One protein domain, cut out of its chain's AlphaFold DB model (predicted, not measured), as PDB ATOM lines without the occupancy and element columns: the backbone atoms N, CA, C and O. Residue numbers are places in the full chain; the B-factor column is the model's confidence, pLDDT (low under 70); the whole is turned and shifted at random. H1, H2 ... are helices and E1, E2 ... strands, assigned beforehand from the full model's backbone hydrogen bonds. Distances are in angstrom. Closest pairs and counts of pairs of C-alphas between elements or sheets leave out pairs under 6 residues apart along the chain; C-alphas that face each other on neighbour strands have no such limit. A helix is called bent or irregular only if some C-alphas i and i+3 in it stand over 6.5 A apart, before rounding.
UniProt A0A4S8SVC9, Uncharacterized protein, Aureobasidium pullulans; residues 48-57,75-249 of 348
ATOM      1  N   PRO A  48     -26.595  -2.768  17.026       92.75
ATOM      2  CA  PRO A  48     -26.654  -3.265  18.398       92.75
ATOM      3  C   PRO A  48     -27.177  -4.715  18.474       92.75
ATOM      4  O   PRO A  48     -28.051  -5.085  17.674       92.75
ATOM      5  N   PRO A  49     -26.693  -5.544  19.422       90.25
ATOM      6  CA  PRO A  49     -27.129  -6.935  19.578       90.25
ATOM      7  C   PRO A  49     -28.647  -7.099  19.689       90.25
ATOM      8  O   PRO A  49     -29.198  -8.068  19.176       90.25
ATOM      9  N   GLU A  50     -29.345  -6.146  20.305       92.19
ATOM     10  CA  GLU A  50     -30.799  -6.152  20.465       92.19
ATOM     11  C   GLU A  50     -31.500  -6.124  19.104       92.19
ATOM     12  O   GLU A  50     -32.403  -6.923  18.844       92.19
ATOM     13  N   ILE A  51     -31.031  -5.263  18.196       93.19
ATOM     14  CA  ILE A  51     -31.576  -5.150  16.841       93.19
ATOM     15  C   ILE A  51     -31.220  -6.392  16.020       93.19
ATOM     16  O   ILE A  51     -32.087  -6.935  15.331       93.19
ATOM     17  N   ARG A  52     -29.985  -6.906  16.137       92.25
ATOM     18  CA  ARG A  52     -29.594  -8.170  15.482       92.25
ATOM     19  C   ARG A  52     -30.478  -9.330  15.943       92.25
ATOM     20  O   ARG A  52     -30.997 -10.065  15.105       92.25
ATOM     21  N   ASN A  53     -30.735  -9.441  17.246       91.94
ATOM     22  CA  ASN A  53     -31.601 -10.464  17.832       91.94
ATOM     23  C   ASN A  53     -33.042 -10.370  17.320       91.94
ATOM     24  O   ASN A  53     -33.629 -11.401  16.991       91.94
ATOM     25  N   MET A  54     -33.599  -9.161  17.194       90.44
ATOM     26  CA  MET A  54     -34.923  -8.964  16.592       90.44
ATOM     27  C   MET A  54     -34.965  -9.452  15.138       90.44
ATOM     28  O   MET A  54     -35.906 -10.149  14.750       90.44
ATOM     29  N   ILE A  55     -33.932  -9.146  14.347       89.56
ATOM     30  CA  ILE A  55     -33.826  -9.587  12.948       89.56
ATOM     31  C   ILE A  55     -33.704 -11.115  12.868       89.56
ATOM     32  O   ILE A  55     -34.421 -11.755  12.092       89.56
ATOM     33  N   TYR A  56     -32.862 -11.727  13.705       89.81
ATOM     34  CA  TYR A  56     -32.744 -13.183  13.779       89.81
ATOM     35  C   TYR A  56     -34.081 -13.834  14.149       89.81
ATOM     36  O   TYR A  56     -34.543 -14.729  13.441       89.81
ATOM     37  N   GLN A  57     -34.757 -13.363  15.200       87.62
ATOM     38  CA  GLN A  57     -36.051 -13.904  15.625       87.62
ATOM     39  C   GLN A  57     -37.130 -13.765  14.550       87.62
ATOM     40  O   GLN A  57     -37.952 -14.672  14.397       87.62
ATOM     41  N   LYS A  75     -38.280 -45.673   0.786       39.81
ATOM     42  CA  LYS A  75     -38.840 -46.834   0.069       39.81
ATOM     43  C   LYS A  75     -40.263 -47.176   0.563       39.81
ATOM     44  O   LYS A  75     -40.743 -48.284   0.343       39.81
ATOM     45  N   CYS A  76     -40.926 -46.278   1.294       42.84
ATOM     46  CA  CYS A  76     -42.358 -46.374   1.489       42.84
ATOM     47  C   CYS A  76     -42.959 -46.276   0.081       42.84
ATOM     48  O   CYS A  76     -42.884 -45.238  -0.568       42.84
ATOM     49  N   PHE A  77     -43.451 -47.401  -0.443       39.53
ATOM     50  CA  PHE A  77     -43.896 -47.557  -1.835       39.53
ATOM     51  C   PHE A  77     -45.035 -46.592  -2.235       39.53
ATOM     52  O   PHE A  77     -45.431 -46.559  -3.397       39.53
ATOM     53  N   PHE A  78     -45.534 -45.781  -1.294       37.97
ATOM     54  CA  PHE A  78     -46.684 -44.908  -1.439       37.97
ATOM     55  C   PHE A  78     -46.430 -43.526  -0.775       37.97
ATOM     56  O   PHE A  78     -46.633 -43.352   0.420       37.97
ATOM     57  N   THR A  79     -46.064 -42.529  -1.601       46.66
ATOM     58  CA  THR A  79     -46.273 -41.052  -1.458       46.66
ATOM     59  C   THR A  79     -45.319 -40.156  -0.620       46.66
ATOM     60  O   THR A  79     -44.571 -40.605   0.241       46.66
ATOM     61  N   ALA A  80     -45.324 -38.847  -0.952       47.97
ATOM     62  CA  ALA A  80     -44.407 -37.779  -0.503       47.97
ATOM     63  C   ALA A  80     -44.581 -37.318   0.964       47.97
ATOM     64  O   ALA A  80     -43.629 -36.836   1.578       47.97
ATOM     65  N   GLU A  81     -45.754 -37.543   1.559       46.41
ATOM     66  CA  GLU A  81     -46.165 -36.982   2.857       46.41
ATOM     67  C   GLU A  81     -45.318 -37.483   4.047       46.41
ATOM     68  O   GLU A  81     -44.995 -36.718   4.958       46.41
ATOM     69  N   CYS A  82     -44.870 -38.746   4.021       50.44
ATOM     70  CA  CYS A  82     -43.972 -39.304   5.046       50.44
ATOM     71  C   CYS A  82     -42.579 -38.646   5.017       50.44
ATOM     72  O   CYS A  82     -41.937 -38.457   6.056       50.44
ATOM     73  N   ASN A  83     -42.102 -38.290   3.822       56.44
ATOM     74  CA  ASN A  83     -40.833 -37.593   3.654       56.44
ATOM     75  C   ASN A  83     -40.943 -36.150   4.160       56.44
ATOM     76  O   ASN A  83     -40.013 -35.667   4.806       56.44
ATOM     77  N   ASP A  84     -42.076 -35.492   3.932       57.72
ATOM     78  CA  ASP A  84     -42.293 -34.095   4.313       57.72
ATOM     79  C   ASP A  84     -42.404 -33.909   5.829       57.72
ATOM     80  O   ASP A  84     -41.836 -32.960   6.369       57.72
ATOM     81  N   TYR A  85     -43.023 -34.852   6.545       59.22
ATOM     82  CA  TYR A  85     -43.149 -34.784   8.006       59.22
ATOM     83  C   TYR A  85     -41.799 -34.944   8.727       59.22
ATOM     84  O   TYR A  85     -41.427 -34.139   9.585       59.22
ATOM     85  N   ARG A  86     -40.989 -35.934   8.321       63.47
ATOM     86  CA  ARG A  86     -39.630 -36.115   8.858       63.47
ATOM     87  C   ARG A  86     -38.714 -34.955   8.477       63.47
ATOM     88  O   ARG A  86     -37.952 -34.489   9.324       63.47
ATOM     89  N   LYS A  87     -38.788 -34.478   7.228       65.12
ATOM     90  CA  LYS A  87     -38.063 -33.277   6.793       65.12
ATOM     91  C   LYS A  87     -38.461 -32.086   7.658       65.12
ATOM     92  O   LYS A  87     -37.577 -31.396   8.140       65.12
ATOM     93  N   ALA A  88     -39.746 -31.879   7.932       66.06
ATOM     94  CA  ALA A  88     -40.208 -30.780   8.772       66.06
ATOM     95  C   ALA A  88     -39.608 -30.834  10.187       66.06
ATOM     96  O   ALA A  88     -39.109 -29.816  10.667       66.06
ATOM     97  N   MET A  89     -39.576 -32.011  10.824       71.81
ATOM     98  CA  MET A  89     -38.891 -32.191  12.110       71.81
ATOM     99  C   MET A  89     -37.391 -31.897  11.979       71.81
ATOM    100  O   MET A  89     -36.867 -31.035  12.677       71.81
ATOM    101  N   GLN A  90     -36.696 -32.536  11.033       70.06
ATOM    102  CA  GLN A  90     -35.256 -32.334  10.833       70.06
ATOM    103  C   GLN A  90     -34.898 -30.867  10.551       70.06
ATOM    104  O   GLN A  90     -33.870 -30.375  11.014       70.06
ATOM    105  N   LEU A  91     -35.762 -30.145   9.839       71.88
ATOM    106  CA  LEU A  91     -35.591 -28.729   9.541       71.88
ATOM    107  C   LEU A  91     -35.725 -27.852  10.785       71.88
ATOM    108  O   LEU A  91     -34.973 -26.884  10.911       71.88
ATOM    109  N   GLN A  92     -36.617 -28.184  11.720       76.06
ATOM    110  CA  GLN A  92     -36.743 -27.451  12.986       76.06
ATOM    111  C   GLN A  92     -35.482 -27.573  13.841       76.06
ATOM    112  O   GLN A  92     -35.045 -26.600  14.445       76.06
ATOM    113  N   TRP A  93     -34.855 -28.739  13.842       80.44
ATOM    114  CA  TRP A  93     -33.610 -29.001  14.566       80.44
ATOM    115  C   TRP A  93     -32.356 -28.581  13.791       80.44
ATOM    116  O   TRP A  93     -31.252 -28.611  14.324       80.44
ATOM    117  N   SER A  94     -32.497 -28.178  12.530       78.50
ATOM    118  CA  SER A  94     -31.385 -27.661  11.737       78.50
ATOM    119  C   SER A  94     -31.102 -26.187  12.058       78.50
ATOM    120  O   SER A  94     -32.008 -25.382  12.310       78.50
ATOM    121  N   THR A  95     -29.833 -25.783  11.993       76.38
ATOM    122  CA  THR A  95     -29.438 -24.383  12.222       76.38
ATOM    123  C   THR A  95     -30.065 -23.440  11.182       76.38
ATOM    124  O   THR A  95     -30.064 -23.787  10.000       76.38
ATOM    125  N   PRO A  96     -30.566 -22.246  11.563       77.88
ATOM    126  CA  PRO A  96     -31.073 -21.250  10.610       77.88
ATOM    127  C   PRO A  96     -30.073 -20.905   9.506       77.88
ATOM    128  O   PRO A  96     -28.873 -20.891   9.760       77.88
ATOM    129  N   MET A  97     -30.551 -20.541   8.308       75.19
ATOM    130  CA  MET A  97     -29.667 -20.167   7.185       75.19
ATOM    131  C   MET A  97     -28.706 -19.024   7.539       75.19
ATOM    132  O   MET A  97     -27.557 -19.032   7.109       75.19
ATOM    133  N   PHE A  98     -29.133 -18.084   8.391       76.06
ATOM    134  CA  PHE A  98     -28.272 -17.015   8.910       76.06
ATOM    135  C   PHE A  98     -27.007 -17.540   9.606       76.06
ATOM    136  O   PHE A  98     -25.963 -16.893   9.554       76.06
ATOM    137  N   ALA A  99     -27.059 -18.740  10.190       78.44
ATOM    138  CA  ALA A  99     -25.912 -19.367  10.832       78.44
ATOM    139  C   ALA A  99     -24.816 -19.807   9.839       78.44
ATOM    140  O   ALA A  99     -23.690 -20.071  10.257       78.44
ATOM    141  N   ALA A 100     -25.112 -19.880   8.537       78.25
ATOM    142  CA  ALA A 100     -24.139 -20.241   7.506       78.25
ATOM    143  C   ALA A 100     -23.309 -19.045   6.999       78.25
ATOM    144  O   ALA A 100     -22.299 -19.247   6.331       78.25
ATOM    145  N   VAL A 101     -23.708 -17.807   7.313       77.75
ATOM    146  CA  VAL A 101     -23.137 -16.595   6.697       77.75
ATOM    147  C   VAL A 101     -21.760 -16.238   7.268       77.75
ATOM    148  O   VAL A 101     -20.845 -15.884   6.528       77.75
ATOM    149  N   ASN A 102     -21.596 -16.297   8.591       84.75
ATOM    150  CA  ASN A 102     -20.363 -15.893   9.275       84.75
ATOM    151  C   ASN A 102     -20.239 -16.592  10.640       84.75
ATOM    152  O   ASN A 102     -21.250 -16.838  11.287       84.75
ATOM    153  N   LYS A 103     -19.013 -16.868  11.118       85.56
ATOM    154  CA  LYS A 103     -18.773 -17.538  12.415       85.56
ATOM    155  C   LYS A 103     -19.323 -16.772  13.630       85.56
ATOM    156  O   LYS A 103     -19.841 -17.403  14.543       85.56
ATOM    157  N   SER A 104     -19.225 -15.443  13.646       84.75
ATOM    158  CA  SER A 104     -19.755 -14.604  14.732       84.75
ATOM    159  C   SER A 104     -21.285 -14.631  14.744       84.75
ATOM    160  O   SER A 104     -21.883 -14.949  15.769       84.75
ATOM    161  N   ILE A 105     -21.908 -14.442  13.575       87.38
ATOM    162  CA  ILE A 105     -23.365 -14.560  13.401       87.38
ATOM    163  C   ILE A 105     -23.840 -15.968  13.772       87.38
ATOM    164  O   ILE A 105     -24.854 -16.125  14.442       87.38
ATOM    165  N   ARG A 106     -23.090 -17.004  13.381       87.50
ATOM    166  CA  ARG A 106     -23.406 -18.404  13.675       87.50
ATOM    167  C   ARG A 106     -23.623 -18.643  15.160       87.50
ATOM    168  O   ARG A 106     -24.637 -19.236  15.511       87.50
ATOM    169  N   GLN A 107     -22.711 -18.184  16.015       87.19
ATOM    170  CA  GLN A 107     -22.829 -18.418  17.453       87.19
ATOM    171  C   GLN A 107     -24.018 -17.662  18.062       87.19
ATOM    172  O   GLN A 107     -24.761 -18.248  18.852       87.19
ATOM    173  N   GLU A 108     -24.228 -16.398  17.670       90.75
ATOM    174  CA  GLU A 108     -25.382 -15.598  18.112       90.75
ATOM    175  C   GLU A 108     -26.701 -16.273  17.716       90.75
ATOM    176  O   GLU A 108     -27.583 -16.482  18.550       90.75
ATOM    177  N   VAL A 109     -26.802 -16.688  16.452       90.38
ATOM    178  CA  VAL A 109     -27.997 -17.311  15.877       90.38
ATOM    179  C   VAL A 109     -28.281 -18.666  16.504       90.38
ATOM    180  O   VAL A 109     -29.422 -18.914  16.878       90.38
ATOM    181  N   ILE A 110     -27.280 -19.544  16.623       89.50
ATOM    182  CA  ILE A 110     -27.445 -20.875  17.223       89.50
ATOM    183  C   ILE A 110     -27.931 -20.738  18.665       89.50
ATOM    184  O   ILE A 110     -28.929 -21.357  19.032       89.50
ATOM    185  N   SER A 111     -27.267 -19.887  19.451       90.31
ATOM    186  CA  SER A 111     -27.602 -19.694  20.863       90.31
ATOM    187  C   SER A 111     -29.021 -19.153  21.022       90.31
ATOM    188  O   SER A 111     -29.808 -19.688  21.799       90.31
ATOM    189  N   LEU A 112     -29.384 -18.131  20.241       92.56
ATOM    190  CA  LEU A 112     -30.713 -17.531  20.301       92.56
ATOM    191  C   LEU A 112     -31.804 -18.482  19.795       92.56
ATOM    192  O   LEU A 112     -32.897 -18.519  20.358       92.56
ATOM    193  N   TYR A 113     -31.530 -19.245  18.736       91.25
ATOM    194  CA  TYR A 113     -32.493 -20.156  18.126       91.25
ATOM    195  C   TYR A 113     -32.929 -21.246  19.109       91.25
ATOM    196  O   TYR A 113     -34.119 -21.352  19.410       91.25
ATOM    197  N   TYR A 114     -31.975 -21.993  19.671       91.19
ATOM    198  CA  TYR A 114     -32.274 -23.084  20.604       91.19
ATOM    199  C   TYR A 114     -32.792 -22.592  21.961       91.19
ATOM    200  O   TYR A 114     -33.629 -23.258  22.568       91.19
ATOM    201  N   ALA A 115     -32.378 -21.401  22.408       90.62
ATOM    202  CA  ALA A 115     -32.861 -20.818  23.660       90.62
ATOM    203  C   ALA A 115     -34.293 -20.256  23.578       90.62
ATOM    204  O   ALA A 115     -34.921 -20.022  24.611       90.62
ATOM    205  N   THR A 116     -34.828 -20.006  22.377       88.81
ATOM    206  CA  THR A 116     -36.149 -19.369  22.218       88.81
ATOM    207  C   THR A 116     -37.216 -20.287  21.640       88.81
ATOM    208  O   THR A 116     -38.398 -20.102  21.953       88.81
ATOM    209  N   LYS A 117     -36.832 -21.277  20.828       86.69
ATOM    210  CA  LYS A 117     -37.764 -22.188  20.160       86.69
ATOM    211  C   LYS A 117     -38.116 -23.399  21.019       86.69
ATOM    212  O   LYS A 117     -37.258 -23.968  21.683       86.69
ATOM    213  N   ASP A 118     -39.389 -23.775  20.952       88.19
ATOM    214  CA  ASP A 118     -39.850 -25.113  21.314       88.19
ATOM    215  C   ASP A 118     -39.738 -25.988  20.064       88.19
ATOM    216  O   ASP A 118     -40.226 -25.588  19.000       88.19
ATOM    217  N   LEU A 119     -39.016 -27.101  20.157       87.94
ATOM    218  CA  LEU A 119     -38.767 -27.986  19.022       87.94
ATOM    219  C   LEU A 119     -39.652 -29.222  19.113       87.94
ATOM    220  O   LEU A 119     -39.736 -29.862  20.157       87.94
ATOM    221  N   ASN A 120     -40.257 -29.618  17.999       85.62
ATOM    222  CA  ASN A 120     -41.042 -30.845  17.984       85.62
ATOM    223  C   ASN A 120     -40.131 -32.063  17.842       85.62
ATOM    224  O   ASN A 120     -39.171 -32.057  17.063       85.62
ATOM    225  N   TRP A 121     -40.447 -33.118  18.580       86.75
ATOM    226  CA  TRP A 121     -39.791 -34.411  18.470       86.75
ATOM    227  C   TRP A 121     -40.837 -35.513  18.342       86.75
ATOM    228  O   TRP A 121     -41.670 -35.707  19.223       86.75
ATOM    229  N   HIS A 122     -40.808 -36.240  17.228       81.62
ATOM    230  CA  HIS A 122     -41.783 -37.295  16.979       81.62
ATOM    231  C   HIS A 122     -41.303 -38.616  17.561       81.62
ATOM    232  O   HIS A 122     -40.356 -39.242  17.065       81.62
ATOM    233  N   TRP A 123     -41.973 -39.039  18.626       87.56
ATOM    234  CA  TRP A 123     -41.697 -40.294  19.301       87.56
ATOM    235  C   TRP A 123     -42.973 -40.789  19.989       87.56
ATOM    236  O   TRP A 123     -43.401 -40.257  21.010       87.56
ATOM    237  N   ASN A 124     -43.598 -41.820  19.418       86.62
ATOM    238  CA  ASN A 124     -44.691 -42.555  20.048       86.62
ATOM    239  C   ASN A 124     -44.633 -44.031  19.621       86.62
ATOM    240  O   ASN A 124     -44.719 -44.310  18.425       86.62
ATOM    241  N   PRO A 125     -44.553 -44.990  20.562       88.38
ATOM    242  CA  PRO A 125     -44.541 -46.408  20.221       88.38
ATOM    243  C   PRO A 125     -45.778 -46.948  19.494       88.38
ATOM    244  O   PRO A 125     -45.679 -47.998  18.870       88.38
ATOM    245  N   MET A 126     -46.916 -46.254  19.562       85.31
ATOM    246  CA  MET A 126     -48.143 -46.605  18.830       85.31
ATOM    247  C   MET A 126     -48.233 -45.975  17.441       85.31
ATOM    248  O   MET A 126     -49.053 -46.400  16.637       85.31
ATOM    249  N   SER A 127     -47.443 -44.937  17.178       79.56
ATOM    250  CA  SER A 127     -47.548 -44.116  15.974       79.56
ATOM    251  C   SER A 127     -46.141 -43.848  15.448       79.56
ATOM    252  O   SER A 127     -45.553 -42.771  15.576       79.56
ATOM    253  N   VAL A 128     -45.555 -44.925  14.929       73.88
ATOM    254  CA  VAL A 128     -44.211 -44.938  14.371       73.88
ATOM    255  C   VAL A 128     -44.317 -44.730  12.861       73.88
ATOM    256  O   VAL A 128     -45.105 -45.399  12.190       73.88
ATOM    257  N   LEU A 129     -43.509 -43.813  12.316       66.38
ATOM    258  CA  LEU A 129     -43.412 -43.608  10.870       66.38
ATOM    259  C   LEU A 129     -42.966 -44.914  10.200       66.38
ATOM    260  O   LEU A 129     -41.934 -45.481  10.568       66.38
ATOM    261  N   CYS A 130     -43.743 -45.384   9.224       58.50
ATOM    262  CA  CYS A 130     -43.475 -46.623   8.504       58.50
ATOM    263  C   CYS A 130     -42.201 -46.490   7.649       58.50
ATOM    264  O   CYS A 130     -42.258 -46.067   6.492       58.50
ATOM    265  N   GLU A 131     -41.040 -46.857   8.205       55.59
ATOM    266  CA  GLU A 131     -39.799 -46.976   7.438       55.59
ATOM    267  C   GLU A 131     -39.640 -48.414   6.899       55.59
ATOM    268  O   GLU A 131     -39.759 -49.383   7.643       55.59
ATOM    269  N   PRO A 132     -39.353 -48.577   5.601       47.12
ATOM    270  CA  PRO A 132     -39.280 -49.877   4.927       47.12
ATOM    271  C   PRO A 132     -38.060 -50.729   5.314       47.12
ATOM    272  O   PRO A 132     -38.059 -51.912   5.002       47.12
ATOM    273  N   ASP A 133     -37.037 -50.157   5.962       48.94
ATOM    274  CA  ASP A 133     -35.748 -50.835   6.186       48.94
ATOM    275  C   ASP A 133     -35.130 -50.614   7.598       48.94
ATOM    276  O   ASP A 133     -34.025 -51.095   7.844       48.94
ATOM    277  N   GLU A 134     -35.783 -49.924   8.553       56.88
ATOM    278  CA  GLU A 134     -35.176 -49.604   9.868       56.88
ATOM    279  C   GLU A 134     -36.159 -49.603  11.054       56.88
ATOM    280  O   GLU A 134     -37.362 -49.446  10.877       56.88
ATOM    281  N   TYR A 135     -35.610 -49.750  12.271       62.91
ATOM    282  CA  TYR A 135     -36.276 -49.602  13.573       62.91
ATOM    283  C   TYR A 135     -36.581 -48.119  13.866       62.91
ATOM    284  O   TYR A 135     -35.701 -47.398  14.363       62.91
ATOM    285  N   PRO A 136     -37.791 -47.604  13.580       73.12
ATOM    286  CA  PRO A 136     -37.957 -46.161  13.437       73.12
ATOM    287  C   PRO A 136     -38.005 -45.435  14.792       73.12
ATOM    288  O   PRO A 136     -37.580 -44.282  14.888       73.12
ATOM    289  N   LEU A 137     -38.403 -46.121  15.874       82.12
ATOM    290  CA  LEU A 137     -38.269 -45.601  17.242       82.12
ATOM    291  C   LEU A 137     -36.806 -45.438  17.641       82.12
ATOM    292  O   LEU A 137     -36.396 -44.339  18.007       82.12
ATOM    293  N   THR A 138     -36.006 -46.503  17.525       82.38
ATOM    294  CA  THR A 138     -34.574 -46.463  17.857       82.38
ATOM    295  C   THR A 138     -33.846 -45.391  17.036       82.38
ATOM    296  O   THR A 138     -32.988 -44.673  17.554       82.38
ATOM    297  N   ARG A 139     -34.225 -45.211  15.766       78.69
ATOM    298  CA  ARG A 139     -33.708 -44.132  14.915       78.69
ATOM    299  C   ARG A 139     -34.079 -42.741  15.437       78.69
ATOM    300  O   ARG A 139     -33.214 -41.867  15.462       78.69
ATOM    301  N   SER A 140     -35.327 -42.536  15.862       83.38
ATOM    302  CA  SER A 140     -35.780 -41.264  16.442       83.38
ATOM    303  C   SER A 140     -35.024 -40.914  17.731       83.38
ATOM    304  O   SER A 140     -34.615 -39.766  17.906       83.38
ATOM    305  N   LEU A 141     -34.739 -41.902  18.590       87.88
ATOM    306  CA  LEU A 141     -33.909 -41.706  19.790       87.88
ATOM    307  C   LEU A 141     -32.486 -41.269  19.429       87.88
ATOM    308  O   LEU A 141     -32.000 -40.265  19.938       87.88
ATOM    309  N   ARG A 142     -31.835 -41.990  18.502       84.81
ATOM    310  CA  ARG A 142     -30.487 -41.645  18.022       84.81
ATOM    311  C   ARG A 142     -30.435 -40.240  17.442       84.81
ATOM    312  O   ARG A 142     -29.450 -39.538  17.616       84.81
ATOM    313  N   TYR A 143     -31.479 -39.842  16.720       84.94
ATOM    314  CA  TYR A 143     -31.572 -38.495  16.180       84.94
ATOM    315  C   TYR A 143     -31.558 -37.438  17.288       84.94
ATOM    316  O   TYR A 143     -30.786 -36.485  17.197       84.94
ATOM    317  N   LEU A 144     -32.380 -37.620  18.327       89.31
ATOM    318  CA  LEU A 144     -32.399 -36.708  19.466       89.31
ATOM    319  C   LEU A 144     -31.036 -36.668  20.166       89.31
ATOM    320  O   LEU A 144     -30.548 -35.581  20.451       89.31
ATOM    321  N   ASP A 145     -30.407 -37.823  20.381       89.50
ATOM    322  CA  ASP A 145     -29.073 -37.934  20.986       89.50
ATOM    323  C   ASP A 145     -28.035 -37.089  20.225       89.50
ATOM    324  O   ASP A 145     -27.447 -36.159  20.779       89.50
ATOM    325  N   TYR A 146     -27.924 -37.290  18.904       87.94
ATOM    326  CA  TYR A 146     -27.031 -36.495  18.054       87.94
ATOM    327  C   TYR A 146     -27.354 -34.999  18.072       87.94
ATOM    328  O   TYR A 146     -26.451 -34.162  17.999       87.94
ATOM    329  N   ALA A 147     -28.637 -34.642  18.124       88.38
ATOM    330  CA  ALA A 147     -29.048 -33.247  18.162       88.38
ATOM    331  C   ALA A 147     -28.663 -32.582  19.493       88.38
ATOM    332  O   ALA A 147     -28.175 -31.450  19.492       88.38
ATOM    333  N   LEU A 148     -28.827 -33.284  20.615       90.88
ATOM    334  CA  LEU A 148     -28.428 -32.800  21.935       90.88
ATOM    335  C   LEU A 148     -26.906 -32.699  22.070       90.88
ATOM    336  O   LEU A 148     -26.430 -31.693  22.595       90.88
ATOM    337  N   ASP A 149     -26.151 -33.658  21.531       89.00
ATOM    338  CA  ASP A 149     -24.686 -33.594  21.447       89.00
ATOM    339  C   ASP A 149     -24.216 -32.388  20.628       89.00
ATOM    340  O   ASP A 149     -23.310 -31.653  21.031       89.00
ATOM    341  N   PHE A 150     -24.863 -32.135  19.486       89.12
ATOM    342  CA  PHE A 150     -24.575 -30.954  18.684       89.12
ATOM    343  C   PHE A 150     -24.819 -29.673  19.487       89.12
ATOM    344  O   PHE A 150     -23.927 -28.831  19.561       89.12
ATOM    345  N   VAL A 151     -25.983 -29.525  20.123       88.81
ATOM    346  CA  VAL A 151     -26.322 -28.351  20.946       88.81
ATOM    347  C   VAL A 151     -25.313 -28.182  22.089       88.81
ATOM    348  O   VAL A 151     -24.787 -27.082  22.280       88.81
ATOM    349  N   ALA A 152     -24.964 -29.265  22.787       90.06
ATOM    350  CA  ALA A 152     -23.954 -29.254  23.839       90.06
ATOM    351  C   ALA A 152     -22.591 -28.768  23.316       90.06
ATOM    352  O   ALA A 152     -21.965 -27.908  23.934       90.06
ATOM    353  N   SER A 153     -22.164 -29.233  22.134       88.38
ATOM    354  CA  SER A 153     -20.898 -28.821  21.502       88.38
ATOM    355  C   SER A 153     -20.831 -27.326  21.165       88.38
ATOM    356  O   SER A 153     -19.744 -26.775  21.004       88.38
ATOM    357  N   GLN A 154     -21.985 -26.661  21.042       87.12
ATOM    358  CA  GLN A 154     -22.078 -25.221  20.787       87.12
ATOM    359  C   GLN A 154     -22.167 -24.398  22.086       87.12
ATOM    360  O   GLN A 154     -22.415 -23.192  22.013       87.12
ATOM    361  N   ASN A 155     -21.975 -25.022  23.258       89.81
ATOM    362  CA  ASN A 155     -22.141 -24.412  24.583       89.81
ATOM    363  C   ASN A 155     -23.507 -23.730  24.753       89.81
ATOM    364  O   ASN A 155     -23.612 -22.636  25.311       89.81
ATOM    365  N   THR A 156     -24.561 -24.357  24.233       90.69
ATOM    366  CA  THR A 156     -25.930 -23.846  24.326       90.69
ATOM    367  C   THR A 156     -26.878 -24.913  24.868       90.69
ATOM    368  O   THR A 156     -26.467 -26.033  25.170       90.69
ATOM    369  N   GLN A 157     -28.144 -24.548  25.060       92.00
ATOM    370  CA  GLN A 157     -29.182 -25.433  25.578       92.00
ATOM    371  C   GLN A 157     -30.480 -25.220  24.805       92.00
ATOM    372  O   GLN A 157     -30.847 -24.089  24.480       92.00
ATOM    373  N   VAL A 158     -31.192 -26.313  24.548       92.94
ATOM    374  CA  VAL A 158     -32.551 -26.281  24.016       92.94
ATOM    375  C   VAL A 158     -33.513 -25.889  25.136       92.94
ATOM    376  O   VAL A 158     -33.509 -26.492  26.215       92.94
ATOM    377  N   LYS A 159     -34.356 -24.886  24.880       93.00
ATOM    378  CA  LYS A 159     -35.381 -24.405  25.817       93.00
ATOM    379  C   LYS A 159     -36.389 -25.493  26.179       93.00
ATOM    380  O   LYS A 159     -36.651 -25.740  27.356       93.00
ATOM    381  N   SER A 160     -36.981 -26.110  25.172       93.56
ATOM    382  CA  SER A 160     -37.950 -27.179  25.352       93.56
ATOM    383  C   SER A 160     -38.075 -28.004  24.084       93.56
ATOM    384  O   SER A 160     -37.807 -27.517  22.981       93.56
ATOM    385  N   ILE A 161     -38.479 -29.256  24.272       92.81
ATOM    386  CA  ILE A 161     -39.023 -30.073  23.196       92.81
ATOM    387  C   ILE A 161     -40.459 -30.451  23.513       92.81
ATOM    388  O   ILE A 161     -40.790 -30.687  24.677       92.81
ATOM    389  N   THR A 162     -41.270 -30.590  22.476       91.06
ATOM    390  CA  THR A 162     -42.617 -31.147  22.562       91.06
ATOM    391  C   THR A 162     -42.646 -32.490  21.850       91.06
ATOM    392  O   THR A 162     -42.359 -32.587  20.656       91.06
ATOM    393  N   ILE A 163     -42.961 -33.540  22.604       89.00
ATOM    394  CA  ILE A 163     -43.120 -34.892  22.086       89.00
ATOM    395  C   ILE A 163     -44.499 -35.012  21.462       89.00
ATOM    396  O   ILE A 163     -45.522 -34.826  22.126       89.00
ATOM    397  N   GLU A 164     -44.513 -35.349  20.181       81.38
ATOM    398  CA  GLU A 164     -45.729 -35.504  19.396       81.38
ATOM    399  C   GLU A 164     -45.818 -36.912  18.808       81.38
ATOM    400  O   GLU A 164     -44.812 -37.549  18.483       81.38
ATOM    401  N   SER A 165     -47.052 -37.380  18.630       75.12
ATOM    402  CA  SER A 165     -47.320 -38.554  17.799       75.12
ATOM    403  C   SER A 165     -47.316 -38.144  16.336       75.12
ATOM    404  O   SER A 165     -47.681 -37.007  16.017       75.12
ATOM    405  N   SER A 166     -46.951 -39.066  15.449       66.12
ATOM    406  CA  SER A 166     -47.247 -38.868  14.037       66.12
ATOM    407  C   SER A 166     -48.773 -38.749  13.862       66.12
ATOM    408  O   SER A 166     -49.563 -39.249  14.668       66.12
ATOM    409  N   LYS A 167     -49.199 -37.958  12.876       62.72
ATOM    410  CA  LYS A 167     -50.620 -37.764  12.528       62.72
ATOM    411  C   LYS A 167     -50.940 -38.380  11.168       62.72
ATOM    412  O   LYS A 167     -51.899 -37.966  10.520       62.72
ATOM    413  N   THR A 168     -50.097 -39.295  10.686       60.31
ATOM    414  CA  THR A 168     -50.217 -39.813   9.321       60.31
ATOM    415  C   THR A 168     -51.098 -41.055   9.283       60.31
ATOM    416  O   THR A 168     -51.138 -41.843  10.223       60.31
ATOM    417  N   SER A 169     -51.802 -41.266   8.171       50.84
ATOM    418  CA  SER A 169     -52.655 -42.443   7.948       50.84
ATOM    419  C   SER A 169     -51.886 -43.773   7.859       50.84
ATOM    420  O   SER A 169     -52.510 -44.823   7.716       50.84
ATOM    421  N   TRP A 170     -50.552 -43.741   7.948       58.19
ATOM    422  CA  TRP A 170     -49.642 -44.887   7.812       58.19
ATOM    423  C   TRP A 170     -48.918 -45.254   9.110       58.19
ATOM    424  O   TRP A 170     -47.983 -46.058   9.100       58.19
ATOM    425  N   ASP A 171     -49.315 -44.632  10.212       66.12
ATOM    426  CA  ASP A 171     -48.731 -44.874  11.516       66.12
ATOM    427  C   ASP A 171     -48.997 -46.316  11.956       66.12
ATOM    428  O   ASP A 171     -50.142 -46.765  12.002       66.12
ATOM    429  N   ASN A 172     -47.925 -47.037  12.286       73.31
ATOM    430  CA  ASN A 172     -48.014 -48.385  12.833       73.31
ATOM    431  C   ASN A 172     -47.368 -48.441  14.222       73.31
ATOM    432  O   ASN A 172     -46.421 -47.696  14.501       73.31
ATOM    433  N   PRO A 173     -47.844 -49.336  15.100       82.00
ATOM    434  CA  PRO A 173     -47.158 -49.622  16.349       82.00
ATOM    435  C   PRO A 173     -45.772 -50.219  16.086       82.00
ATOM    436  O   PRO A 173     -45.554 -50.904  15.085       82.00
ATOM    437  N   THR A 174     -44.832 -50.009  17.011       86.00
ATOM    438  CA  THR A 174     -43.558 -50.739  16.967       86.00
ATOM    439  C   THR A 174     -43.788 -52.245  17.050       86.00
ATOM    440  O   THR A 174     -44.675 -52.739  17.745       86.00
ATOM    441  N   GLU A 175     -42.956 -52.986  16.324       81.69
ATOM    442  CA  GLU A 175     -43.106 -54.426  16.164       81.69
ATOM    443  C   GLU A 175     -42.158 -55.236  17.055       81.69
ATOM    444  O   GLU A 175     -42.231 -56.465  17.054       81.69
ATOM    445  N   THR A 176     -41.263 -54.587  17.814       87.44
ATOM    446  CA  THR A 176     -40.243 -55.294  18.603       87.44
ATOM    447  C   THR A 176     -40.140 -54.795  20.035       87.44
ATOM    448  O   THR A 176     -40.198 -53.596  20.302       87.44
ATOM    449  N   MET A 177     -39.916 -55.718  20.976       92.81
ATOM    450  CA  MET A 177     -39.666 -55.332  22.367       92.81
ATOM    451  C   MET A 177     -38.323 -54.609  22.526       92.81
ATOM    452  O   MET A 177     -38.182 -53.767  23.406       92.81
ATOM    453  N   VAL A 178     -37.362 -54.885  21.639       90.75
ATOM    454  CA  VAL A 178     -36.046 -54.226  21.606       90.75
ATOM    455  C   VAL A 178     -36.181 -52.708  21.453       90.75
ATOM    456  O   VAL A 178     -35.492 -51.959  22.141       90.75
ATOM    457  N   ASP A 179     -37.097 -52.229  20.611       89.81
ATOM    458  CA  ASP A 179     -37.333 -50.789  20.463       89.81
ATOM    459  C   ASP A 179     -37.889 -50.147  21.737       89.81
ATOM    460  O   ASP A 179     -37.504 -49.032  22.103       89.81
ATOM    461  N   ILE A 180     -38.783 -50.854  22.433       93.75
ATOM    462  CA  ILE A 180     -39.347 -50.394  23.702       93.75
ATOM    463  C   ILE A 180     -38.258 -50.326  24.768       93.75
ATOM    464  O   ILE A 180     -38.104 -49.291  25.416       93.75
ATOM    465  N   THR A 181     -37.479 -51.394  24.943       95.44
ATOM    466  CA  THR A 181     -36.438 -51.453  25.977       95.44
ATOM    467  C   THR A 181     -35.314 -50.452  25.708       95.44
ATOM    468  O   THR A 181     -34.872 -49.783  26.643       95.44
ATOM    469  N   ASN A 182     -34.919 -50.246  24.446       93.88
ATOM    470  CA  ASN A 182     -33.983 -49.184  24.060       93.88
ATOM    471  C   ASN A 182     -34.533 -47.790  24.380       93.88
ATOM    472  O   ASN A 182     -33.814 -46.962  24.940       93.88
ATOM    473  N   SER A 183     -35.813 -47.543  24.085       94.31
ATOM    474  CA  SER A 183     -36.465 -46.274  24.426       94.31
ATOM    475  C   SER A 183     -36.495 -46.033  25.928       94.31
ATOM    476  O   SER A 183     -36.149 -44.949  26.387       94.31
ATOM    477  N   VAL A 184     -36.847 -47.051  26.712       96.38
ATOM    478  CA  VAL A 184     -36.879 -46.961  28.174       96.38
ATOM    479  C   VAL A 184     -35.496 -46.669  28.748       96.38
ATOM    480  O   VAL A 184     -35.367 -45.781  29.589       96.38
ATOM    481  N   ARG A 185     -34.449 -47.349  28.268       95.81
ATOM    482  CA  ARG A 185     -33.063 -47.073  28.677       95.81
ATOM    483  C   ARG A 185     -32.651 -45.644  28.377       95.81
ATOM    484  O   ARG A 185     -32.091 -44.982  29.245       95.81
ATOM    485  N   PHE A 186     -32.943 -45.186  27.165       95.00
ATOM    486  CA  PHE A 186     -32.586 -43.847  26.722       95.00
ATOM    487  C   PHE A 186     -33.321 -42.763  27.520       95.00
ATOM    488  O   PHE A 186     -32.714 -41.773  27.911       95.00
ATOM    489  N   LEU A 187     -34.613 -42.952  27.798       95.31
ATOM    490  CA  LEU A 187     -35.468 -41.931  28.413       95.31
ATOM    491  C   LEU A 187     -35.427 -41.912  29.940       95.31
ATOM    492  O   LEU A 187     -35.723 -40.879  30.542       95.31
ATOM    493  N   ALA A 188     -35.052 -43.017  30.586       96.69
ATOM    494  CA  ALA A 188     -35.027 -43.096  32.042       96.69
ATOM    495  C   ALA A 188     -34.179 -41.989  32.707       96.69
ATOM    496  O   ALA A 188     -34.684 -41.368  33.647       96.69
ATOM    497  N   PRO A 189     -32.953 -41.663  32.237       95.19
ATOM    498  CA  PRO A 189     -32.181 -40.544  32.775       95.19
ATOM    499  C   PRO A 189     -32.906 -39.200  32.651       95.19
ATOM    500  O   PRO A 189     -32.930 -38.433  33.609       95.19
ATOM    501  N   PHE A 190     -33.549 -38.932  31.512       95.00
ATOM    502  CA  PHE A 190     -34.278 -37.683  31.272       95.00
ATOM    503  C   PHE A 190     -35.457 -37.530  32.233       95.00
ATOM    504  O   PHE A 190     -35.644 -36.473  32.833       95.00
ATOM    505  N   SER A 191     -36.232 -38.603  32.404       95.50
ATOM    506  CA  SER A 191     -37.391 -38.643  33.296       95.50
ATOM    507  C   SER A 191     -36.992 -38.442  34.764       95.50
ATOM    508  O   SER A 191     -37.605 -37.633  35.462       95.50
ATOM    509  N   ARG A 192     -35.914 -39.097  35.228       94.88
ATOM    510  CA  ARG A 192     -35.385 -38.895  36.591       94.88
ATOM    511  C   ARG A 192     -34.862 -37.482  36.806       94.88
ATOM    512  O   ARG A 192     -35.296 -36.821  37.743       94.88
ATOM    513  N   ASN A 193     -34.006 -36.994  35.909       93.88
ATOM    514  CA  ASN A 193     -33.433 -35.653  36.020       93.88
ATOM    515  C   ASN A 193     -34.525 -34.581  36.065       93.88
ATOM    516  O   ASN A 193     -34.430 -33.638  36.853       93.88
ATOM    517  N   LEU A 194     -35.584 -34.736  35.263       92.56
ATOM    518  CA  LEU A 194     -36.704 -33.803  35.253       92.56
ATOM    519  C   LEU A 194     -37.444 -33.792  36.600       92.56
ATOM    520  O   LEU A 194     -37.767 -32.715  37.095       92.56
ATOM    521  N   LYS A 195     -37.658 -34.964  37.215       90.56
ATOM    522  CA  LYS A 195     -38.288 -35.101  38.541       90.56
ATOM    523  C   LYS A 195     -37.407 -34.561  39.673       90.56
ATOM    524  O   LYS A 195     -37.923 -33.939  40.594       90.56
ATOM    525  N   GLU A 196     -36.097 -34.784  39.603       91.50
ATOM    526  CA  GLU A 196     -35.147 -34.433  40.669       91.50
ATOM    527  C   GLU A 196     -34.679 -32.973  40.608       91.50
ATOM    528  O   GLU A 196     -34.535 -32.315  41.635       91.50
ATOM    529  N   THR A 197     -34.428 -32.456  39.404       90.88
ATOM    530  CA  THR A 197     -33.752 -31.162  39.193       90.88
ATOM    531  C   THR A 197     -34.607 -30.137  38.448       90.88
ATOM    532  O   THR A 197     -34.207 -28.980  38.309       90.88
ATOM    533  N   GLY A 198     -35.763 -30.548  37.917       88.56
ATOM    534  CA  GLY A 198     -36.577 -29.721  37.024       88.56
ATOM    535  C   GLY A 198     -35.965 -29.514  35.634       88.56
ATOM    536  O   GLY A 198     -36.479 -28.698  34.867       88.56
ATOM    537  N   ARG A 199     -34.873 -30.219  35.297       89.50
ATOM    538  CA  ARG A 199     -34.203 -30.173  33.988       89.50
ATOM    539  C   ARG A 199     -34.078 -31.565  33.389       89.50
ATOM    540  O   ARG A 199     -33.680 -32.491  34.082       89.50
ATOM    541  N   ALA A 200     -34.367 -31.713  32.099       88.56
ATOM    542  CA  ALA A 200     -34.336 -33.023  31.446       88.56
ATOM    543  C   ALA A 200     -32.908 -33.514  31.130       88.56
ATOM    544  O   ALA A 200     -32.583 -34.680  31.345       88.56
ATOM    545  N   HIS A 201     -32.041 -32.633  30.626       91.94
ATOM    546  CA  HIS A 201     -30.671 -32.958  30.217       91.94
ATOM    547  C   HIS A 201     -29.758 -31.730  30.353       91.94
ATOM    548  O   HIS A 201     -30.230 -30.594  30.412       91.94
ATOM    549  N   SER A 202     -28.437 -31.923  30.332       89.69
ATOM    550  CA  SER A 202     -27.464 -30.814  30.353       89.69
ATOM    551  C   SER A 202     -27.650 -29.831  29.187       89.69
ATOM    552  O   SER A 202     -27.418 -28.634  29.345       89.69
ATOM    553  N   ALA A 203     -28.113 -30.339  28.043       92.69
ATOM    554  CA  ALA A 203     -28.393 -29.585  26.822       92.69
ATOM    555  C   ALA A 203     -29.894 -29.365  26.542       92.69
ATOM    556  O   ALA A 203     -30.234 -28.795  25.508       92.69
ATOM    557  N   LEU A 204     -30.798 -29.805  27.428       94.69
ATOM    558  CA  LEU A 204     -32.251 -29.682  27.250       94.69
ATOM    559  C   LEU A 204     -32.935 -29.317  28.564       94.69
ATOM    560  O   LEU A 204     -32.926 -30.085  29.524       94.69
ATOM    561  N   HIS A 205     -33.586 -28.157  28.585       91.81
ATOM    562  CA  HIS A 205     -34.200 -27.653  29.802       91.81
ATOM    563  C   HIS A 205     -35.527 -28.361  30.125       91.81
ATOM    564  O   HIS A 205     -35.648 -28.912  31.217       91.81
ATOM    565  N   LYS A 206     -36.496 -28.420  29.198       93.00
ATOM    566  CA  LYS A 206     -37.820 -29.037  29.437       93.00
ATOM    567  C   LYS A 206     -38.230 -30.044  28.362       93.00
ATOM    568  O   LYS A 206     -37.849 -29.909  27.203       93.00
ATOM    569  N   ILE A 207     -39.054 -31.013  28.757       94.31
ATOM    570  CA  ILE A 207     -39.767 -31.930  27.860       94.31
ATOM    571  C   ILE A 207     -41.263 -31.749  28.107       94.31
ATOM    572  O   ILE A 207     -41.714 -31.797  29.251       94.31
ATOM    573  N   HIS A 208     -42.009 -31.548  27.032       92.19
ATOM    574  CA  HIS A 208     -43.462 -31.479  27.006       92.19
ATOM    575  C   HIS A 208     -44.016 -32.638  26.183       92.19
ATOM    576  O   HIS A 208     -43.316 -33.210  25.350       92.19
ATOM    577  N   PHE A 209     -45.283 -32.967  26.402       91.19
ATOM    578  CA  PHE A 209     -46.020 -33.943  25.610       91.19
ATOM    579  C   PHE A 209     -47.254 -33.252  25.052       91.19
ATOM    580  O   PHE A 209     -47.982 -32.606  25.799       91.19
ATOM    581  N   ALA A 210     -47.492 -33.383  23.747       87.19
ATOM    582  CA  ALA A 210     -48.698 -32.831  23.132       87.19
ATOM    583  C   ALA A 210     -49.979 -33.513  23.642       87.19
ATOM    584  O   ALA A 210     -51.046 -32.909  23.628       87.19
ATOM    585  N   ASP A 211     -49.858 -34.760  24.099       84.75
ATOM    586  CA  ASP A 211     -50.925 -35.524  24.734       84.75
ATOM    587  C   ASP A 211     -50.363 -36.314  25.928       84.75
ATOM    588  O   ASP A 211     -49.625 -37.289  25.759       84.75
ATOM    589  N   GLU A 212     -50.710 -35.900  27.146       83.62
ATOM    590  CA  GLU A 212     -50.318 -36.585  28.388       83.62
ATOM    591  C   GLU A 212     -51.059 -37.919  28.585       83.62
ATOM    592  O   GLU A 212     -50.628 -38.776  29.352       83.62
ATOM    593  N   SER A 213     -52.145 -38.157  27.845       82.19
ATOM    594  CA  SER A 213     -52.817 -39.458  27.799       82.19
ATOM    595  C   SER A 213     -52.200 -40.412  26.768       82.19
ATOM    596  O   SER A 213     -52.647 -41.553  26.633       82.19
ATOM    597  N   SER A 214     -51.142 -40.000  26.067       88.19
ATOM    598  CA  SER A 214     -50.454 -40.851  25.099       88.19
ATOM    599  C   SER A 214     -49.636 -41.958  25.774       88.19
ATOM    600  O   SER A 214     -49.146 -41.824  26.901       88.19
ATOM    601  N   LEU A 215     -49.425 -43.065  25.051       89.56
ATOM    602  CA  LEU A 215     -48.505 -44.114  25.502       89.56
ATOM    603  C   LEU A 215     -47.074 -43.580  25.662       89.56
ATOM    604  O   LEU A 215     -46.356 -44.025  26.553       89.56
ATOM    605  N   ALA A 216     -46.672 -42.609  24.837       91.00
ATOM    606  CA  ALA A 216     -45.371 -41.958  24.925       91.00
ATOM    607  C   ALA A 216     -45.146 -41.332  26.311       91.00
ATOM    608  O   ALA A 216     -44.137 -41.623  26.955       91.00
ATOM    609  N   TYR A 217     -46.107 -40.543  26.803       92.75
ATOM    610  CA  TYR A 217     -46.028 -39.939  28.134       92.75
ATOM    611  C   TYR A 217     -45.936 -40.999  29.234       92.75
ATOM    612  O   TYR A 217     -45.011 -40.974  30.046       92.75
ATOM    613  N   ARG A 218     -46.852 -41.978  29.234       93.25
ATOM    614  CA  ARG A 218     -46.877 -43.023  30.271       93.25
ATOM    615  C   ARG A 218     -45.603 -43.865  30.278       93.25
ATOM    616  O   ARG A 218     -45.100 -44.203  31.348       93.25
ATOM    617  N   LEU A 219     -45.056 -44.173  29.102       94.38
ATOM    618  CA  LEU A 219     -43.798 -44.904  28.970       94.38
ATOM    619  C   LEU A 219     -42.607 -44.071  29.469       94.38
ATOM    620  O   LEU A 219     -41.742 -44.608  30.159       94.38
ATOM    621  N   PHE A 220     -42.569 -42.771  29.163       94.94
ATOM    622  CA  PHE A 220     -41.540 -41.852  29.659       94.94
ATOM    623  C   PHE A 220     -41.575 -41.708  31.185       94.94
ATOM    624  O   PHE A 220     -40.533 -41.760  31.848       94.94
ATOM    625  N   ASP A 221     -42.767 -41.558  31.762       94.00
ATOM    626  CA  ASP A 221     -42.936 -41.473  33.210       94.00
ATOM    627  C   ASP A 221     -42.500 -42.776  33.900       94.00
ATOM    628  O   ASP A 221     -41.702 -42.747  34.848       94.00
ATOM    629  N   HIS A 222     -42.930 -43.922  33.354       95.62
ATOM    630  CA  HIS A 222     -42.549 -45.237  33.855       95.62
ATOM    631  C   HIS A 222     -41.039 -45.484  33.754       95.62
ATOM    632  O   HIS A 222     -40.447 -45.977  34.715       95.62
ATOM    633  N   ALA A 223     -40.390 -45.090  32.654       96.50
ATOM    634  CA  ALA A 223     -38.949 -45.260  32.470       96.50
ATOM    635  C   ALA A 223     -38.136 -44.646  33.623       96.50
ATOM    636  O   ALA A 223     -37.193 -45.266  34.116       96.50
ATOM    637  N   GLY A 224     -38.541 -43.472  34.122       95.69
ATOM    638  CA  GLY A 224     -37.887 -42.827  35.263       95.69
ATOM    639  C   GLY A 224     -38.019 -43.600  36.583       95.69
ATOM    640  O   GLY A 224     -37.153 -43.479  37.448       95.69
ATOM    641  N   SER A 225     -39.063 -44.422  36.731       95.69
ATOM    642  CA  SER A 225     -39.334 -45.219  37.940       95.69
ATOM    643  C   SER A 225     -38.564 -46.543  38.015       95.69
ATOM    644  O   SER A 225     -38.450 -47.128  39.091       95.69
ATOM    645  N   ILE A 226     -38.024 -47.028  36.894       96.81
ATOM    646  CA  ILE A 226     -37.306 -48.310  36.841       96.81
ATOM    647  C   ILE A 226     -35.955 -48.163  37.545       96.81
ATOM    648  O   ILE A 226     -35.288 -47.145  37.392       96.81
ATOM    649  N   ALA A 227     -35.512 -49.165  38.305       95.06
ATOM    650  CA  ALA A 227     -34.213 -49.117  38.980       95.06
ATOM    651  C   ALA A 227     -33.034 -49.202  37.979       95.06
ATOM    652  O   ALA A 227     -33.123 -49.952  37.002       95.06
ATOM    653  N   PRO A 228     -31.896 -48.516  38.214       95.12
ATOM    654  CA  PRO A 228     -30.721 -48.602  37.336       95.12
ATOM    655  C   PRO A 228     -30.189 -50.027  37.125       95.12
ATOM    656  O   PRO A 228     -29.751 -50.355  36.027       95.12
ATOM    657  N   SER A 229     -30.266 -50.888  38.145       96.00
ATOM    658  CA  SER A 229     -29.882 -52.302  38.036       96.00
ATOM    659  C   SER A 229     -30.721 -53.055  37.002       96.00
ATOM    660  O   SER A 229     -30.172 -53.829  36.228       96.00
ATOM    661  N   VAL A 230     -32.026 -52.777  36.942       96.69
ATOM    662  CA  VAL A 230     -32.948 -53.382  35.970       96.69
ATOM    663  C   VAL A 230     -32.703 -52.828  34.570       96.69
ATOM    664  O   VAL A 230     -32.719 -53.587  33.614       96.69
ATOM    665  N   LEU A 231     -32.418 -51.528  34.422       95.62
ATOM    666  CA  LEU A 231     -32.111 -50.946  33.106       95.62
ATOM    667  C   LEU A 231     -30.891 -51.599  32.439       95.62
ATOM    668  O   LEU A 231     -30.879 -51.765  31.216       95.62
ATOM    669  N   ASN A 232     -29.883 -51.961  33.235       95.06
ATOM    670  CA  ASN A 232     -28.632 -52.550  32.755       95.06
ATOM    671  C   ASN A 232     -28.737 -54.054  32.452       95.06
ATOM    672  O   ASN A 232     -27.865 -54.591  31.774       95.06
ATOM    673  N   ASP A 233     -29.795 -54.727  32.907       96.56
ATOM    674  CA  ASP A 233     -30.052 -56.140  32.631       96.56
ATOM    675  C   ASP A 233     -31.081 -56.274  31.498       96.56
ATOM    676  O   ASP A 233     -32.245 -55.904  31.640       96.56
ATOM    677  N   GLU A 234     -30.661 -56.793  30.342       94.75
ATOM    678  CA  GLU A 234     -31.549 -56.985  29.185       94.75
ATOM    679  C   GLU A 234     -32.734 -57.902  29.469       94.75
ATOM    680  O   GLU A 234     -33.845 -57.632  29.008       94.75
ATOM    681  N   THR A 235     -32.511 -58.974  30.225       95.88
ATOM    682  CA  THR A 235     -33.535 -59.988  30.467       95.88
ATOM    683  C   THR A 235     -34.559 -59.476  31.469       95.88
ATOM    684  O   THR A 235     -35.764 -59.627  31.260       95.88
ATOM    685  N   GLU A 236     -34.099 -58.843  32.546       96.94
ATOM    686  CA  GLU A 236     -34.993 -58.269  33.550       96.94
ATOM    687  C   GLU A 236     -35.739 -57.043  33.018       96.94
ATOM    688  O   GLU A 236     -36.929 -56.878  33.313       96.94
ATOM    689  N   LEU A 237     -35.108 -56.225  32.169       97.62
ATOM    690  CA  LEU A 237     -35.789 -55.114  31.510       97.62
ATOM    691  C   LEU A 237     -36.879 -55.601  30.548       97.62
ATOM    692  O   LEU A 237     -37.997 -55.092  30.612       97.62
ATOM    693  N   ASP A 238     -36.603 -56.595  29.697       97.06
ATOM    694  CA  ASP A 238     -37.608 -57.174  28.790       97.06
ATOM    695  C   ASP A 238     -38.815 -57.719  29.574       97.06
ATOM    696  O   ASP A 238     -39.960 -57.360  29.278       97.06
ATOM    697  N   LYS A 239     -38.576 -58.496  30.643       96.69
ATOM    698  CA  LYS A 239     -39.643 -59.001  31.525       96.69
ATOM    699  C   LYS A 239     -40.454 -57.868  32.151       96.69
ATOM    700  O   LYS A 239     -41.686 -57.915  32.131       96.69
ATOM    701  N   THR A 240     -39.772 -56.857  32.689       97.25
ATOM    702  CA  THR A 240     -40.403 -55.693  33.328       97.25
ATOM    703  C   THR A 240     -41.289 -54.951  32.334       97.25
ATOM    704  O   THR A 240     -42.462 -54.703  32.621       97.25
ATOM    705  N   MET A 241     -40.777 -54.682  31.130       97.06
ATOM    706  CA  MET A 241     -41.527 -53.979  30.096       97.06
ATOM    707  C   MET A 241     -42.715 -54.790  29.588       97.06
ATOM    708  O   MET A 241     -43.808 -54.244  29.460       97.06
ATOM    709  N   ARG A 242     -42.572 -56.102  29.378       96.19
ATOM    710  CA  ARG A 242     -43.705 -56.966  29.000       96.19
ATOM    711  C   ARG A 242     -44.783 -57.006  30.074       96.19
ATOM    712  O   ARG A 242     -45.971 -56.994  29.738       96.19
ATOM    713  N   ALA A 243     -44.396 -57.063  31.347       95.81
ATOM    714  CA  ALA A 243     -45.335 -57.042  32.461       95.81
ATOM    715  C   ALA A 243     -46.068 -55.698  32.550       95.81
ATOM    716  O   ALA A 243     -47.285 -55.684  32.733       95.81
ATOM    717  N   TRP A 244     -45.350 -54.586  32.376       96.31
ATOM    718  CA  TRP A 244     -45.929 -53.244  32.370       96.31
ATOM    719  C   TRP A 244     -46.888 -53.039  31.192       96.31
ATOM    720  O   TRP A 244     -48.056 -52.724  31.408       96.31
ATOM    721  N   LEU A 245     -46.449 -53.338  29.963       95.00
ATOM    722  CA  LEU A 245     -47.273 -53.199  28.761       95.00
ATOM    723  C   LEU A 245     -48.542 -54.062  28.815       95.00
ATOM    724  O   LEU A 245     -49.566 -53.679  28.269       95.00
ATOM    725  N   SER A 246     -48.501 -55.224  29.477       93.94
ATOM    726  CA  SER A 246     -49.693 -56.073  29.645       93.94
ATOM    727  C   SER A 246     -50.744 -55.463  30.575       93.94
ATOM    728  O   SER A 246     -51.919 -55.793  30.454       93.94
ATOM    729  N   LYS A 247     -50.319 -54.636  31.536       92.81
ATOM    730  CA  LYS A 247     -51.198 -54.001  32.526       92.81
ATOM    731  C   LYS A 247     -51.724 -52.651  32.049       92.81
ATOM    732  O   LYS A 247     -52.795 -52.247  32.488       92.81
ATOM    733  N   ASP A 248     -50.982 -51.961  31.184       91.25
ATOM    734  CA  ASP A 248     -51.401 -50.676  30.629       91.25
ATOM    735  C   ASP A 248     -52.521 -50.870  29.586       91.25
ATOM    736  O   ASP A 248     -52.305 -51.541  28.569       91.25
ATOM    737  N   PRO A 249     -53.716 -50.279  29.783       83.25
ATOM    738  CA  PRO A 249     -54.843 -50.458  28.868       83.25
ATOM    739  C   PRO A 249     -54.529 -50.019  27.434       83.25
ATOM    740  O   PRO A 249     -54.935 -50.690  26.489       83.25
TER     741      PRO A 249
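Overview. This is residues 48 to 57 and 75 to 249 of the 348 residues of an uncharacterized protein of Aureobasidium pullulans (UniProt A0A4S8SVC9). A small, twisted sheet of three parallel strands has helices round it and a cluster of helices beyond each end: H1, H3 and H4 at one, H6a, H7, H8 and H9 at the other. H2 lies over E1, while H5, the longest straight helix, runs past the sheet to meet H6a. The printed part has 185 residues, with nine named helices and three named strands that follow each other along the chain as H1 H2 H3 H4 E1 H5 E2 H6 E3 H7 H8 H9; the sheet's order is E1 E2 E3, all parallel, and the class is mostly helix. It is compact, with a radius of gyration of the C-alphas of 18.0 A and spans of 59 by 45 by 25 A.

Arrangement. H1, residues 49 to 57, touches H4, residues 103 to 116, at a steep tilt of 66 degrees; the closest C-alphas are those of Tyr 56 and Val 109, 6.6 A apart. H3, residues 97 to 100, touches H4 too, at Ala 99 and Arg 106, whose C-alphas are 3.9 A apart. H2, residues 81 to 93, is on the sheet; its closest C-alpha pair with E1, residues 118 to 122, is Gln 92 and Leu 119, 6.4 A. E1 and E2, residues 158 to 164, are parallel at 37 degrees, with N 121 and O 162 2.9 A apart; E2 and E3, residues 204 to 209, are parallel at 22 degrees, with N 163 and O 208 2.8 A apart. H5, residues 136 to 153, only grazes the sheet. E1, H5, E2 and E2, H6, E3 are strand-helix-strand units, parallel neighbour strands with a helix between, each with a right-handed crossover. H6, residues 177 to 197, was assigned as one helix by its hydrogen bonds but is bent, C-alphas 186 and 189 being 6.9 A apart; its arms are H6a, residues 177 to 186, and H6b, residues 189 to 197. H6a touches H5 at a shallow tilt of 18 degrees, the same way, closest at the C-alphas of Thr 138 and Asp 179, 5.8 A. H7, residues 215 to 225, touches H6b, closest at the C-alphas of Ser 191 and Gly 224, 4.6 A. H9, residues 234 to 247, is about perpendicular to H6a, at 77 degrees, and touches it, closest at the C-alphas of Thr 181 and Asp 238, 6.5 A. H8, residues 228 to 232, and H9 only just touch, and only at the corner, with 3 pairs of C-alphas within 8 A. Every O i to N i+4 pair is within hydrogen-bond range in H1, H4, H5, H6a, H6b, H8 and H9, against 8 of 9 in H2 and 6 of 7 in H7; H3 is too short for such a pair.

Along the chain. H1 begins at C-alpha 49 at (-27.129, -6.935, 19.578). H2 is 18.9 A long, H4 20.0 A, H5 25.6 A, E2 16.7 A and H9 20.2 A, which ends at C-alpha 247 at (-51.198, -54.001, 32.526).

Size, cuts and confidence. The C-alphas of Pro 48 and Lys 239, the two farthest apart, are 58.7 A apart. Residues 58 to 74 are cut out, with 36.5 A between C-alphas 57 and 75. The links E1 to H5 and E2 to H6 are long. The mean pLDDT of the printed part is 84.2; residues 75 to 88, 129 to 135 and 166 to 171 are under 70.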